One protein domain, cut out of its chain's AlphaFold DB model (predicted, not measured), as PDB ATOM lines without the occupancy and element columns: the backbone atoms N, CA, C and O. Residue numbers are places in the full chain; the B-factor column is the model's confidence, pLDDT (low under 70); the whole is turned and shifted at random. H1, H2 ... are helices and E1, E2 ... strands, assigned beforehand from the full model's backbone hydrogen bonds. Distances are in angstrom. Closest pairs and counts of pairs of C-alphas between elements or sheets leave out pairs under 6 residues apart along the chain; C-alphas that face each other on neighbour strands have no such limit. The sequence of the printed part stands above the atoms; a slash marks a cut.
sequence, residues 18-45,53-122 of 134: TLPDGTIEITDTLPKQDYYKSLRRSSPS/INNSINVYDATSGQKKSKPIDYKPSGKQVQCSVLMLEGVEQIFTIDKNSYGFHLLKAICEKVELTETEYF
ATOM      1  N   THR A  18     170.483 158.395 161.057       51.53
ATOM      2  CA  THR A  18     169.073 158.469 161.464       51.53
ATOM      3  C   THR A  18     168.685 159.938 161.549       51.53
ATOM      4  O   THR A  18     169.359 160.707 162.234       51.53
ATOM      5  N   LEU A  19     167.648 160.327 160.810       67.50
ATOM      6  CA  LEU A  19     167.129 161.688 160.773       67.50
ATOM      7  C   LEU A  19     166.327 161.999 162.056       67.50
ATOM      8  O   LEU A  19     165.886 161.077 162.748       67.50
ATOM      9  N   PRO A  20     166.122 163.287 162.395       55.25
ATOM     10  CA  PRO A  20     165.434 163.700 163.626       55.25
ATOM     11  C   PRO A  20     163.979 163.223 163.730       55.25
ATOM     12  O   PRO A  20     163.429 163.148 164.824       55.25
ATOM     13  N   ASP A  21     163.356 162.903 162.598       74.25
ATOM     14  CA  ASP A  21     161.998 162.365 162.494       74.25
ATOM     15  C   ASP A  21     161.942 160.831 162.660       74.25
ATOM     16  O   ASP A  21     160.874 160.230 162.548       74.25
ATOM     17  N   GLY A  22     163.080 160.182 162.930       64.44
ATOM     18  CA  GLY A  22     163.195 158.728 163.039       64.44
ATOM     19  C   GLY A  22     163.264 158.007 161.690       64.44
ATOM     20  O   GLY A  22     163.391 156.778 161.662       64.44
ATOM     21  N   THR A  23     163.226 158.744 160.578       59.62
ATOM     22  CA  THR A  23     163.439 158.198 159.239       59.62
ATOM     23  C   THR A  23     164.923 157.888 159.045       59.62
ATOM     24  O   THR A  23     165.811 158.539 159.592       59.62
ATOM     25  N   ILE A  24     165.220 156.842 158.281       71.44
ATOM     26  CA  ILE A  24     166.592 156.416 158.017       71.44
ATOM     27  C   ILE A  24     166.983 156.932 156.639       71.44
ATOM     28  O   ILE A  24     166.386 156.518 155.645       71.44
ATOM     29  N   GLU A  25     168.000 157.785 156.575       60.75
ATOM     30  CA  GLU A  25     168.598 158.163 155.301       60.75
ATOM     31  C   GLU A  25     169.679 157.141 154.942       60.75
ATOM     32  O   GLU A  25     170.631 156.923 155.692       60.75
ATOM     33  N   ILE A  26     169.506 156.478 153.799       65.19
ATOM     34  CA  ILE A  26     170.501 155.565 153.238       65.19
ATOM     35  C   ILE A  26     171.060 156.250 152.001       65.19
ATOM     36  O   ILE A  26     170.510 156.134 150.907       65.19
ATOM     37  N   THR A  27     172.141 157.002 152.180       60.38
ATOM     38  CA  THR A  27     172.872 157.571 151.050       60.38
ATOM     39  C   THR A  27     173.619 156.442 150.352       60.38
ATOM     40  O   THR A  27     174.487 155.797 150.943       60.38
ATOM     41  N   ASP A  28     173.271 156.173 149.096       63.47
ATOM     42  CA  ASP A  28     173.988 155.183 148.305       63.47
ATOM     43  C   ASP A  28     175.371 155.724 147.927       63.47
ATOM     44  O   ASP A  28     175.514 156.605 147.080       63.47
ATOM     45  N   THR A  29     176.400 155.222 148.604       76.62
ATOM     46  CA  THR A  29     177.799 155.557 148.321       76.62
ATOM     47  C   THR A  29     178.441 154.578 147.348       76.62
ATOM     48  O   THR A  29     179.634 154.703 147.059       76.62
ATOM     49  N   LEU A  30     177.708 153.560 146.883       67.56
ATOM     50  CA  LEU A  30     178.267 152.599 145.947       67.56
ATOM     51  C   LEU A  30     178.468 153.268 144.583       67.56
ATOM     52  O   LEU A  30     177.642 154.066 144.133       67.56
ATOM     53  N   PRO A  31     179.545 152.919 143.861       77.31
ATOM     54  CA  PRO A  31     179.636 153.240 142.450       77.31
ATOM     55  C   PRO A  31     178.377 152.755 141.725       77.31
ATOM     56  O   PRO A  31     177.906 151.640 141.953       77.31
ATOM     57  N   LYS A  32     177.860 153.574 140.802       71.19
ATOM     58  CA  LYS A  32     176.598 153.344 140.074       71.19
ATOM     59  C   LYS A  32     176.434 151.906 139.558       71.19
ATOM     60  O   LYS A  32     175.338 151.355 139.576       71.19
ATOM     61  N   GLN A  33     177.518 151.281 139.098       70.00
ATOM     62  CA  GLN A  33     177.499 149.903 138.611       70.00
ATOM     63  C   GLN A  33     177.189 148.879 139.714       70.00
ATOM     64  O   GLN A  33     176.448 147.932 139.462       70.00
ATOM     65  N   ASP A  34     177.740 149.051 140.912       66.19
ATOM     66  CA  ASP A  34     177.555 148.120 142.025       66.19
ATOM     67  C   ASP A  34     176.210 148.329 142.721       66.19
ATOM     68  O   ASP A  34     175.592 147.347 143.126       66.19
ATOM     69  N   TYR A  35     175.679 149.555 142.712       73.25
ATOM     70  CA  TYR A  35     174.280 149.819 143.056       73.25
ATOM     71  C   TYR A  35     173.308 149.033 142.166       73.25
ATOM     72  O   TYR A  35     172.443 148.298 142.642       73.25
ATOM     73  N   TYR A  36     173.477 149.098 140.841       73.56
ATOM     74  CA  TYR A  36     172.615 148.321 139.946       73.56
ATOM     75  C   TYR A  36     172.810 146.810 140.088       73.56
ATOM     76  O   TYR A  36     171.900 146.059 139.743       73.56
ATOM     77  N   LYS A  37     173.970 146.340 140.565       64.25
ATOM     78  CA  LYS A  37     174.175 144.920 140.884       64.25
ATOM     79  C   LYS A  37     173.491 144.528 142.190       64.25
ATOM     80  O   LYS A  37     172.897 143.460 142.219       64.25
ATOM     81  N   SER A  38     173.532 145.363 143.229       65.50
ATOM     82  CA  SER A  38     172.884 145.070 144.514       65.50
ATOM     83  C   SER A  38     171.354 145.087 144.417       65.50
ATOM     84  O   SER A  38     170.688 144.312 145.099       65.50
ATOM     85  N   LEU A  39     170.791 145.897 143.509       68.56
ATOM     86  CA  LEU A  39     169.362 145.883 143.177       68.56
ATOM     87  C   LEU A  39     168.919 144.645 142.389       68.56
ATOM     88  O   LEU A  39     167.730 144.305 142.383       68.56
ATOM     89  N   ARG A  40     169.836 143.970 141.687       73.31
ATOM     90  CA  ARG A  40     169.502 142.719 141.008       73.31
ATOM     91  C   ARG A  40     169.323 141.655 142.078       73.31
ATOM     92  O   ARG A  40     170.293 141.171 142.649       73.31
ATOM     93  N   ARG A  41     168.072 141.255 142.317       51.50
ATOM     94  CA  ARG A  41     167.776 140.010 143.034       51.50
ATOM     95  C   ARG A  41     168.539 138.895 142.337       51.50
ATOM     96  O   ARG A  41     168.329 138.672 141.145       51.50
ATOM     97  N   SER A  42     169.429 138.236 143.069       53.47
ATOM     98  CA  SER A  42     170.152 137.058 142.612       53.47
ATOM     99  C   SER A  42     169.134 136.070 142.043       53.47
ATOM    100  O   SER A  42     168.354 135.472 142.782       53.47
ATOM    101  N   SER A  43     169.073 135.951 140.717       44.59
ATOM    102  CA  SER A  43     168.278 134.919 140.067       44.59
ATOM    103  C   SER A  43     168.874 133.563 140.461       44.59
ATOM    104  O   SER A  43     170.098 133.418 140.397       44.59
ATOM    105  N   PRO A  44     168.068 132.560 140.840       47.56
ATOM    106  CA  PRO A  44     168.549 131.292 141.404       47.56
ATOM    107  C   PRO A  44     169.275 130.366 140.402       47.56
ATOM    108  O   PRO A  44     169.437 129.175 140.642       47.56
ATOM    109  N   SER A  45     169.749 130.888 139.270       41.69
ATOM    110  CA  SER A  45     170.409 130.132 138.203       41.69
ATOM    111  C   SER A  45     171.937 130.042 138.325       41.69
ATOM    112  O   SER A  45     172.578 129.530 137.413       41.69
ATOM    113  N   ILE A  53     172.718 138.578 153.143       48.38
ATOM    114  CA  ILE A  53     172.175 139.053 154.414       48.38
ATOM    115  C   ILE A  53     170.847 139.720 154.075       48.38
ATOM    116  O   ILE A  53     170.839 140.784 153.473       48.38
ATOM    117  N   ASN A  54     169.734 139.083 154.424       37.38
ATOM    118  CA  ASN A  54     168.432 139.731 154.491       37.38
ATOM    119  C   ASN A  54     167.621 139.041 155.584       37.38
ATOM    120  O   ASN A  54     167.452 137.825 155.557       37.38
ATOM    121  N   ASN A  55     167.212 139.852 156.560       41.38
ATOM    122  CA  ASN A  55     166.186 139.630 157.574       41.38
ATOM    123  C   ASN A  55     165.490 138.260 157.461       41.38
ATOM    124  O   ASN A  55     164.680 138.048 156.563       41.38
ATOM    125  N   SER A  56     165.839 137.325 158.347       39.94
ATOM    126  CA  SER A  56     165.414 135.922 158.334       39.94
ATOM    127  C   SER A  56     163.915 135.747 158.597       39.94
ATOM    128  O   SER A  56     163.515 135.271 159.656       39.94
ATOM    129  N   ILE A  57     163.080 136.130 157.637       47.62
ATOM    130  CA  ILE A  57     161.661 135.806 157.564       47.62
ATOM    131  C   ILE A  57     161.384 135.534 156.085       47.62
ATOM    132  O   ILE A  57     161.436 136.435 155.255       47.62
ATOM    133  N   ASN A  58     161.122 134.265 155.784       39.88
ATOM    134  CA  ASN A  58     160.842 133.687 154.468       39.88
ATOM    135  C   ASN A  58     162.070 133.338 153.608       39.88
ATOM    136  O   ASN A  58     162.493 134.072 152.718       39.88
ATOM    137  N   VAL A  59     162.561 132.108 153.796       35.94
ATOM    138  CA  VAL A  59     163.206 131.365 152.706       35.94
ATOM    139  C   VAL A  59     162.089 130.881 151.776       35.94
ATOM    140  O   VAL A  59     161.622 129.750 151.892       35.94
ATOM    141  N   TYR A  60     161.614 131.742 150.876       37.28
ATOM    142  CA  TYR A  60     160.998 131.260 149.643       37.28
ATOM    143  C   TYR A  60     162.139 130.896 148.691       37.28
ATOM    144  O   TYR A  60     162.841 131.752 148.158       37.28
ATOM    145  N   ASP A  61     162.365 129.595 148.524       34.88
ATOM    146  CA  ASP A  61     163.200 129.070 147.450       34.88
ATOM    147  C   ASP A  61     162.512 129.398 146.117       34.88
ATOM    148  O   ASP A  61     161.569 128.720 145.709       34.88
ATOM    149  N   ALA A  62     162.970 130.447 145.430       40.09
ATOM    150  CA  ALA A  62     162.468 130.858 144.115       40.09
ATOM    151  C   ALA A  62     162.834 129.865 142.985       40.09
ATOM    152  O   ALA A  62     162.835 130.232 141.812       40.09
ATOM    153  N   THR A  63     163.153 128.611 143.328       36.22
ATOM    154  CA  THR A  63     163.608 127.574 142.397       36.22
ATOM    155  C   THR A  63     162.765 126.306 142.391       36.22
ATOM    156  O   THR A  63     163.096 125.359 141.682       36.22
ATOM    157  N   SER A  64     161.638 126.248 143.101       38.53
ATOM    158  CA  SER A  64     160.714 125.132 142.895       38.53
ATOM    159  C   SER A  64     159.269 125.508 143.166       38.53
ATOM    160  O   SER A  64     158.817 125.556 144.307       38.53
ATOM    161  N   GLY A  65     158.521 125.703 142.076       43.84
ATOM    162  CA  GLY A  65     157.083 125.474 142.109       43.84
ATOM    163  C   GLY A  65     156.841 124.115 142.764       43.84
ATOM    164  O   GLY A  65     157.423 123.119 142.342       43.84
ATOM    165  N   GLN A  66     156.032 124.112 143.822       49.12
ATOM    166  CA  GLN A  66     155.733 122.961 144.677       49.12
ATOM    167  C   GLN A  66     156.910 122.471 145.537       49.12
ATOM    168  O   GLN A  66     157.563 121.485 145.200       49.12
ATOM    169  N   LYS A  67     157.093 123.036 146.740       42.09
ATOM    170  CA  LYS A  67     157.677 122.270 147.853       42.09
ATOM    171  C   LYS A  67     156.933 122.512 149.157       42.09
ATOM    172  O   LYS A  67     156.937 123.603 149.711       42.09
ATOM    173  N   LYS A  68     156.335 121.424 149.644       46.50
ATOM    174  CA  LYS A  68     155.864 121.230 151.015       46.50
ATOM    175  C   LYS A  68     157.002 121.615 151.965       46.50
ATOM    176  O   LYS A  68     157.959 120.852 152.117       46.50
ATOM    177  N   SER A  69     156.936 122.809 152.551       51.62
ATOM    178  CA  SER A  69     157.805 123.179 153.661       51.62
ATOM    179  C   SER A  69     157.549 122.184 154.789       51.62
ATOM    180  O   SER A  69     156.403 121.844 155.092       51.62
ATOM    181  N   LYS A  70     158.620 121.638 155.375       56.34
ATOM    182  CA  LYS A  70     158.471 120.827 156.586       56.34
ATOM    183  C   LYS A  70     157.779 121.708 157.636       56.34
ATOM    184  O   LYS A  70     158.165 122.876 157.739       56.34
ATOM    185  N   PRO A  71     156.773 121.196 158.369       57.34
ATOM    186  CA  PRO A  71     156.189 121.946 159.470       57.34
ATOM    187  C   PRO A  71     157.328 122.384 160.391       57.34
ATOM    188  O   PRO A  71     158.208 121.593 160.739       57.34
ATOM    189  N   ILE A  72     157.390 123.686 160.662       65.25
ATOM    190  CA  ILE A  72     158.398 124.254 161.547       65.25
ATOM    191  C   ILE A  72     157.969 123.864 162.957       65.25
ATOM    192  O   ILE A  72     157.246 124.602 163.616       65.25
ATOM    193  N   ASP A  73     158.374 122.679 163.390       78.56
ATOM    194  CA  ASP A  73     158.043 122.173 164.713       78.56
ATOM    195  C   ASP A  73     158.992 122.768 165.758       78.56
ATOM    196  O   ASP A  73     160.191 122.942 165.524       78.56
ATOM    197  N   TYR A  74     158.455 123.079 166.936       84.44
ATOM    198  CA  TYR A  74     159.230 123.528 168.091       84.44
ATOM    199  C   TYR A  74     159.050 122.552 169.251       84.44
ATOM    200  O   TYR A  74     158.009 121.911 169.392       84.44
ATOM    201  N   LYS A  75     160.061 122.448 170.118       91.31
ATOM    202  CA  LYS A  75     159.934 121.711 171.380       91.31
ATOM    203  C   LYS A  75     159.191 122.594 172.396       91.31
ATOM    204  O   LYS A  75     159.749 123.638 172.755       91.31
ATOM    205  N   PRO A  76     158.003 122.197 172.894       90.75
ATOM    206  CA  PRO A  76     157.239 123.013 173.833       90.75
ATOM    207  C   PRO A  76     158.039 123.331 175.092       90.75
ATOM    208  O   PRO A  76     158.691 122.452 175.664       90.75
ATOM    209  N   SER A  77     157.994 124.588 175.531       89.00
ATOM    210  CA  SER A  77     158.572 125.005 176.806       89.00
ATOM    211  C   SER A  77     157.686 124.618 177.990       89.00
ATOM    212  O   SER A  77     158.189 124.576 179.114       89.00
ATOM    213  N   GLY A  78     156.376 124.458 177.774       90.25
ATOM    214  CA  GLY A  78     155.376 124.350 178.844       90.25
ATOM    215  C   GLY A  78     155.114 125.678 179.567       90.25
ATOM    216  O   GLY A  78     154.352 125.724 180.528       90.25
ATOM    217  N   LYS A  79     155.747 126.766 179.117       93.94
ATOM    218  CA  LYS A  79     155.548 128.126 179.627       93.94
ATOM    219  C   LYS A  79     154.850 128.925 178.548       93.94
ATOM    220  O   LYS A  79     155.318 128.949 177.416       93.94
ATOM    221  N   GLN A  80     153.771 129.596 178.918       94.69
ATOM    222  CA  GLN A  80     153.010 130.430 178.002       94.69
ATOM    223  C   GLN A  80     153.412 131.897 178.142       94.69
ATOM    224  O   GLN A  80     153.771 132.352 179.230       94.69
ATOM    225  N   VAL A  81     153.354 132.622 177.031       95.19
ATOM    226  CA  VAL A  81     153.554 134.068 176.954       95.19
ATOM    227  C   VAL A  81     152.344 134.697 176.278       95.19
ATOM    228  O   VAL A  81     151.757 134.110 175.369       95.19
ATOM    229  N   GLN A  82     151.966 135.884 176.742       95.88
ATOM    230  CA  GLN A  82     150.940 136.691 176.101       95.88
ATOM    231  C   GLN A  82     151.604 137.651 175.117       95.88
ATOM    232  O   GLN A  82     152.465 138.444 175.490       95.88
ATOM    233  N   CYS A  83     151.203 137.557 173.858       93.06
ATOM    234  CA  CYS A  83     151.616 138.448 172.791       93.06
ATOM    235  C   CYS A  83     150.464 139.397 172.480       93.06
ATOM    236  O   CYS A  83     149.381 138.956 172.097       93.06
ATOM    237  N   SER A  84     150.719 140.691 172.641       94.00
ATOM    238  CA  SER A  84     149.795 141.742 172.231       94.00
ATOM    239  C   SER A  84     150.025 142.080 170.762       94.00
ATOM    240  O   SER A  84     151.157 142.353 170.358       94.00
ATOM    241  N   VAL A  85     148.974 142.005 169.951       94.69
ATOM    242  CA  VAL A  85     149.031 142.155 168.495       94.69
ATOM    243  C   VAL A  85     148.080 143.267 168.086       94.69
ATOM    244  O   VAL A  85     146.868 143.134 168.232       94.69
ATOM    245  N   LEU A  86     148.633 144.358 167.557       94.31
ATOM    246  CA  LEU A  86     147.851 145.428 166.952       94.31
ATOM    247  C   LEU A  86     147.450 145.022 165.535       94.31
ATOM    248  O   LEU A  86     148.308 144.871 164.663       94.31
ATOM    249  N   MET A  87     146.152 144.855 165.317       94.06
ATOM    250  CA  MET A  87     145.599 144.502 164.018       94.06
ATOM    251  C   MET A  87     145.467 145.726 163.104       94.06
ATOM    252  O   MET A  87     145.587 146.873 163.542       94.06
ATOM    253  N   LEU A  88     145.198 145.485 161.819       91.94
ATOM    254  CA  LEU A  88     145.084 146.547 160.814       91.94
ATOM    255  C   LEU A  88     143.857 147.443 161.033       91.94
ATOM    256  O   LEU A  88     143.900 148.619 160.686       91.94
ATOM    257  N   GLU A  89     142.804 146.930 161.673       91.75
ATOM    258  CA  GLU A  89     141.649 147.718 162.118       91.75
ATOM    259  C   GLU A  89     141.959 148.656 163.303       91.75
ATOM    260  O   GLU A  89     141.083 149.389 163.757       91.75
ATOM    261  N   GLY A  90     143.193 148.639 163.823       92.44
ATOM    262  CA  GLY A  90     143.618 149.452 164.964       92.44
ATOM    263  C   GLY A  90     143.242 148.867 166.327       92.44
ATOM    264  O   GLY A  90     143.454 149.519 167.347       92.44
ATOM    265  N   VAL A  91     142.706 147.643 166.360       94.19
ATOM    266  CA  VAL A  91     142.341 146.935 167.591       94.19
ATOM    267  C   VAL A  91     143.497 146.057 168.052       94.19
ATOM    268  O   VAL A  91     144.084 145.306 167.275       94.19
ATOM    269  N   GLU A  92     143.809 146.134 169.340       94.81
ATOM    270  CA  GLU A  92     144.811 145.282 169.962       94.81
ATOM    271  C   GLU A  92     144.174 143.984 170.473       94.81
ATOM    272  O   GLU A  92     143.161 143.996 171.176       94.81
ATOM    273  N   GLN A  93     144.758 142.846 170.104       94.50
ATOM    274  CA  GLN A  93     144.306 141.523 170.516       94.50
ATOM    275  C   GLN A  93     145.433 140.751 171.195       94.50
ATOM    276  O   GLN A  93     146.576 140.751 170.742       94.50
ATOM    277  N   ILE A  94     145.089 140.032 172.262       95.81
ATOM    278  CA  ILE A  94     146.044 139.240 173.037       95.81
ATOM    279  C   ILE A  94     145.956 137.776 172.608       95.81
ATOM    280  O   ILE A  94     144.879 137.174 172.617       95.81
ATOM    281  N   PHE A  95     147.104 137.191 172.278       95.44
ATOM    282  CA  PHE A  95     147.258 135.773 171.964       95.44
ATOM    283  C   PHE A  95     148.175 135.118 172.984       95.44
ATOM    284  O   PHE A  95     149.213 135.671 173.340       95.44
ATOM    285  N   THR A  96     147.806 133.927 173.446       95.75
ATOM    286  CA  THR A  96     148.648 133.146 174.356       95.75
ATOM    287  C   THR A  96     149.326 132.040 173.562       95.75
ATOM    288  O   THR A  96     148.647 131.210 172.962       95.75
ATOM    289  N   ILE A  97     150.658 132.040 173.536       94.94
ATOM    290  CA  ILE A  97     151.466 131.046 172.817       94.94
ATOM    291  C   ILE A  97     152.525 130.452 173.741       94.94
ATOM    292  O   ILE A  97     152.890 131.048 174.755       94.94
ATOM    293  N   ASP A  98     153.048 129.274 173.408       94.62
ATOM    294  CA  ASP A  98     154.206 128.736 174.123       94.62
ATOM    295  C   ASP A  98     155.441 129.616 173.880       94.62
ATOM    296  O   ASP A  98     155.665 130.119 172.779       94.62
ATOM    297  N   LYS A  99     156.272 129.775 174.909       92.62
ATOM    298  CA  LYS A  99     157.483 130.600 174.872       92.62
ATOM    299  C   LYS A  99     158.467 130.186 173.772       92.62
ATOM    300  O   LYS A  99     159.167 131.042 173.240       92.62
ATOM    301  N   ASN A 100     158.552 128.893 173.456       93.31
ATOM    302  CA  ASN A 100     159.430 128.381 172.403       93.31
ATOM    303  C   ASN A 100     158.762 128.395 171.025       93.31
ATOM    304  O   ASN A 100     159.380 127.987 170.041       93.31
ATOM    305  N   SER A 101     157.502 128.823 170.946       90.25
ATOM    306  CA  SER A 101     156.783 128.900 169.691       90.25
ATOM    307  C   SER A 101     157.361 130.006 168.812       90.25
ATOM    308  O   SER A 101     157.624 131.120 169.260       90.25
ATOM    309  N   TYR A 102     157.570 129.698 167.534       92.12
ATOM    310  CA  TYR A 102     158.016 130.692 166.558       92.12
ATOM    311  C   TYR A 102     156.907 131.689 166.215       92.12
ATOM    312  O   TYR A 102     155.729 131.335 166.217       92.12
ATOM    313  N   GLY A 103     157.285 132.895 165.778       89.75
ATOM    314  CA  GLY A 103     156.335 133.917 165.315       89.75
ATOM    315  C   GLY A 103     155.403 133.440 164.191       89.75
ATOM    316  O   GLY A 103     154.276 133.909 164.094       89.75
ATOM    317  N   PHE A 104     155.815 132.445 163.397       89.62
ATOM    318  CA  PHE A 104     154.938 131.791 162.421       89.62
ATOM    319  C   PHE A 104     153.698 131.145 163.062       89.62
ATOM    320  O   PHE A 104     152.605 131.252 162.520       89.62
ATOM    321  N   HIS A 105     153.838 130.503 164.225       92.75
ATOM    322  CA  HIS A 105     152.702 129.901 164.928       92.75
ATOM    323  C   HIS A 105     151.733 130.958 165.448       92.75
ATOM    324  O   HIS A 105     150.524 130.758 165.378       92.75
ATOM    325  N   LEU A 106     152.262 132.091 165.921       94.12
ATOM    326  CA  LEU A 106     151.449 133.244 166.295       94.12
ATOM    327  C   LEU A 106     150.673 133.775 165.086       94.12
ATOM    328  O   LEU A 106     149.458 133.917 165.167       94.12
ATOM    329  N   LEU A 107     151.354 134.001 163.957       93.75
ATOM    330  CA  LEU A 107     150.718 134.445 162.714       93.75
ATOM    331  C   LEU A 107     149.625 133.471 162.265       93.75
ATOM    332  O   LEU A 107     148.518 133.894 161.954       93.75
ATOM    333  N   LYS A 108     149.902 132.165 162.297       91.50
ATOM    334  CA  LYS A 108     148.919 131.135 161.957       91.50
ATOM    335  C   LYS A 108     147.681 131.212 162.857       91.50
ATOM    336  O   LYS A 108     146.572 131.193 162.338       91.50
ATOM    337  N   ALA A 109     147.866 131.343 164.172       93.50
ATOM    338  CA  ALA A 109     146.763 131.462 165.126       93.50
ATOM    339  C   ALA A 109     145.929 132.738 164.904       93.50
ATOM    340  O   ALA A 109     144.710 132.716 165.061       93.50
ATOM    341  N   ILE A 110     146.571 133.843 164.515       94.44
ATOM    342  CA  ILE A 110     145.883 135.086 164.147       94.44
ATOM    343  C   ILE A 110     145.039 134.874 162.889       94.44
ATOM    344  O   ILE A 110     143.848 135.176 162.898       94.44
ATOM    345  N   CYS A 111     145.636 134.326 161.828       93.06
ATOM    346  CA  CYS A 111     144.944 134.078 160.565       93.06
ATOM    347  C   CYS A 111     143.759 133.121 160.734       93.06
ATOM    348  O   CYS A 111     142.710 133.354 160.147       93.06
ATOM    349  N   GLU A 112     143.904 132.080 161.558       93.62
ATOM    350  CA  GLU A 112     142.822 131.145 161.881       93.62
ATOM    351  C   GLU A 112     141.680 131.838 162.637       93.62
ATOM    352  O   GLU A 112     140.517 131.642 162.302       93.62
ATOM    353  N   LYS A 113     141.998 132.712 163.601       93.06
ATOM    354  CA  LYS A 113     140.994 133.457 164.378       93.06
ATOM    355  C   LYS A 113     140.189 134.452 163.535       93.06
ATOM    356  O   LYS A 113     139.022 134.685 163.829       93.06
ATOM    357  N   VAL A 114     140.825 135.071 162.542       91.88
ATOM    358  CA  VAL A 114     140.207 136.079 161.659       91.88
ATOM    359  C   VAL A 114     139.660 135.439 160.370       91.88
ATOM    360  O   VAL A 114     139.133 136.138 159.514       91.88
ATOM    361  N   GLU A 115     139.766 134.113 160.229       92.38
ATOM    362  CA  GLU A 115     139.331 133.357 159.043       92.38
ATOM    363  C   GLU A 115     139.961 133.879 157.736       92.38
ATOM    364  O   GLU A 115     139.349 133.922 156.667       92.38
ATOM    365  N   LEU A 116     141.227 134.289 157.820       90.44
ATOM    366  CA  LEU A 116     141.942 134.922 156.721       90.44
ATOM    367  C   LEU A 116     142.346 133.882 155.667       90.44
ATOM    368  O   LEU A 116     143.085 132.943 155.961       90.44
ATOM    369  N   THR A 117     141.885 134.056 154.427       86.50
ATOM    370  CA  THR A 117     142.134 133.086 153.345       86.50
ATOM    371  C   THR A 117     143.511 133.274 152.701       86.50
ATOM    372  O   THR A 117     144.284 132.325 152.580       86.50
ATOM    373  N   GLU A 118     143.866 134.504 152.334       89.25
ATOM    374  CA  GLU A 118     145.092 134.809 151.584       89.25
ATOM    375  C   GLU A 118     146.264 135.160 152.514       89.25
ATOM    376  O   GLU A 118     146.847 136.241 152.466       89.25
ATOM    377  N   THR A 119     146.600 134.233 153.411       87.62
ATOM    378  CA  THR A 119     147.577 134.460 154.497       87.62
ATOM    379  C   THR A 119     149.002 134.780 154.030       87.62
ATOM    380  O   THR A 119     149.785 135.325 154.803       87.62
ATOM    381  N   GLU A 120     149.343 134.486 152.773       87.38
ATOM    382  CA  GLU A 120     150.674 134.714 152.192       87.38
ATOM    383  C   GLU A 120     151.032 136.195 152.006       87.38
ATOM    384  O   GLU A 120     152.214 136.536 151.933       87.38
ATOM    385  N   TYR A 121     150.032 137.081 151.979       90.94
ATOM    386  CA  TYR A 121     150.238 138.527 151.858       90.94
ATOM    387  C   TYR A 121     150.477 139.226 153.198       90.94
ATOM    388  O   TYR A 121     150.763 140.423 153.231       90.94
ATOM    389  N   PHE A 122     150.364 138.495 154.307       92.44
ATOM    390  CA  PHE A 122     150.415 139.054 155.650       92.44
ATOM    391  C   PHE A 122     151.677 138.612 156.392       92.44
ATOM    392  O   PHE A 122     152.255 137.553 156.151       92.44
TER     393      PHE A 122
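AT A GLANCE: This is residues 18 to 45 and 53 to 122 of the 134 residues of the protein "FERM domain-containing protein" of Mesocestoides corti (UniProt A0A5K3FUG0). Little regular structure: a small head, the hairpin E1 and E2 with H2 packed on it mainly at E2, and far from it the small helix H1, with long loops and a cut between. Residues 19 to 25 and 31 to 37 stick out. The 98 printed residues run H1, E1, E2, H2, with an antiparallel sheet E1 - E2; the class is mixed, with 32 residues in named elements. The whole is only just extended, close to loose, with a radius of gyration of the C-alphas of 19.0 A and spans of 51 by 43 by 28 A.

IN THESE COORDINATES: E1, residues 80 to 86, is 19.3 A long from C-alpha 80 at (153.010, 130.430, 178.002); E2, residues 92 to 98, is 19.5 A. H2, residues 103 to 113, is 15.4 A, ending at C-alpha 113 (140.994, 133.457, 164.378). H1, residues 32 to 38, is 10.1 A.

HOW THE PARTS SIT: E1 and E2 are antiparallel at 153 degrees; N 83 and O 95 are 2.8 A apart, within hydrogen-bond range. The closest C-alphas of E2 and H2, Ile 97 and Leu 106, are 6.9 A apart. H1 is apart from E2 and H2. In H1 and H2 every O i to N i+4 pair is within hydrogen-bond range.

THE WHOLE: Residues 46 to 52 are not printed, and C-alphas 45 and 53 are 18.6 A apart. Links E1 to E2 and E2 to H2 are tight. Mean pLDDT of the printed part is 74.2; 39 residues, among them 53 to 72, are under 70.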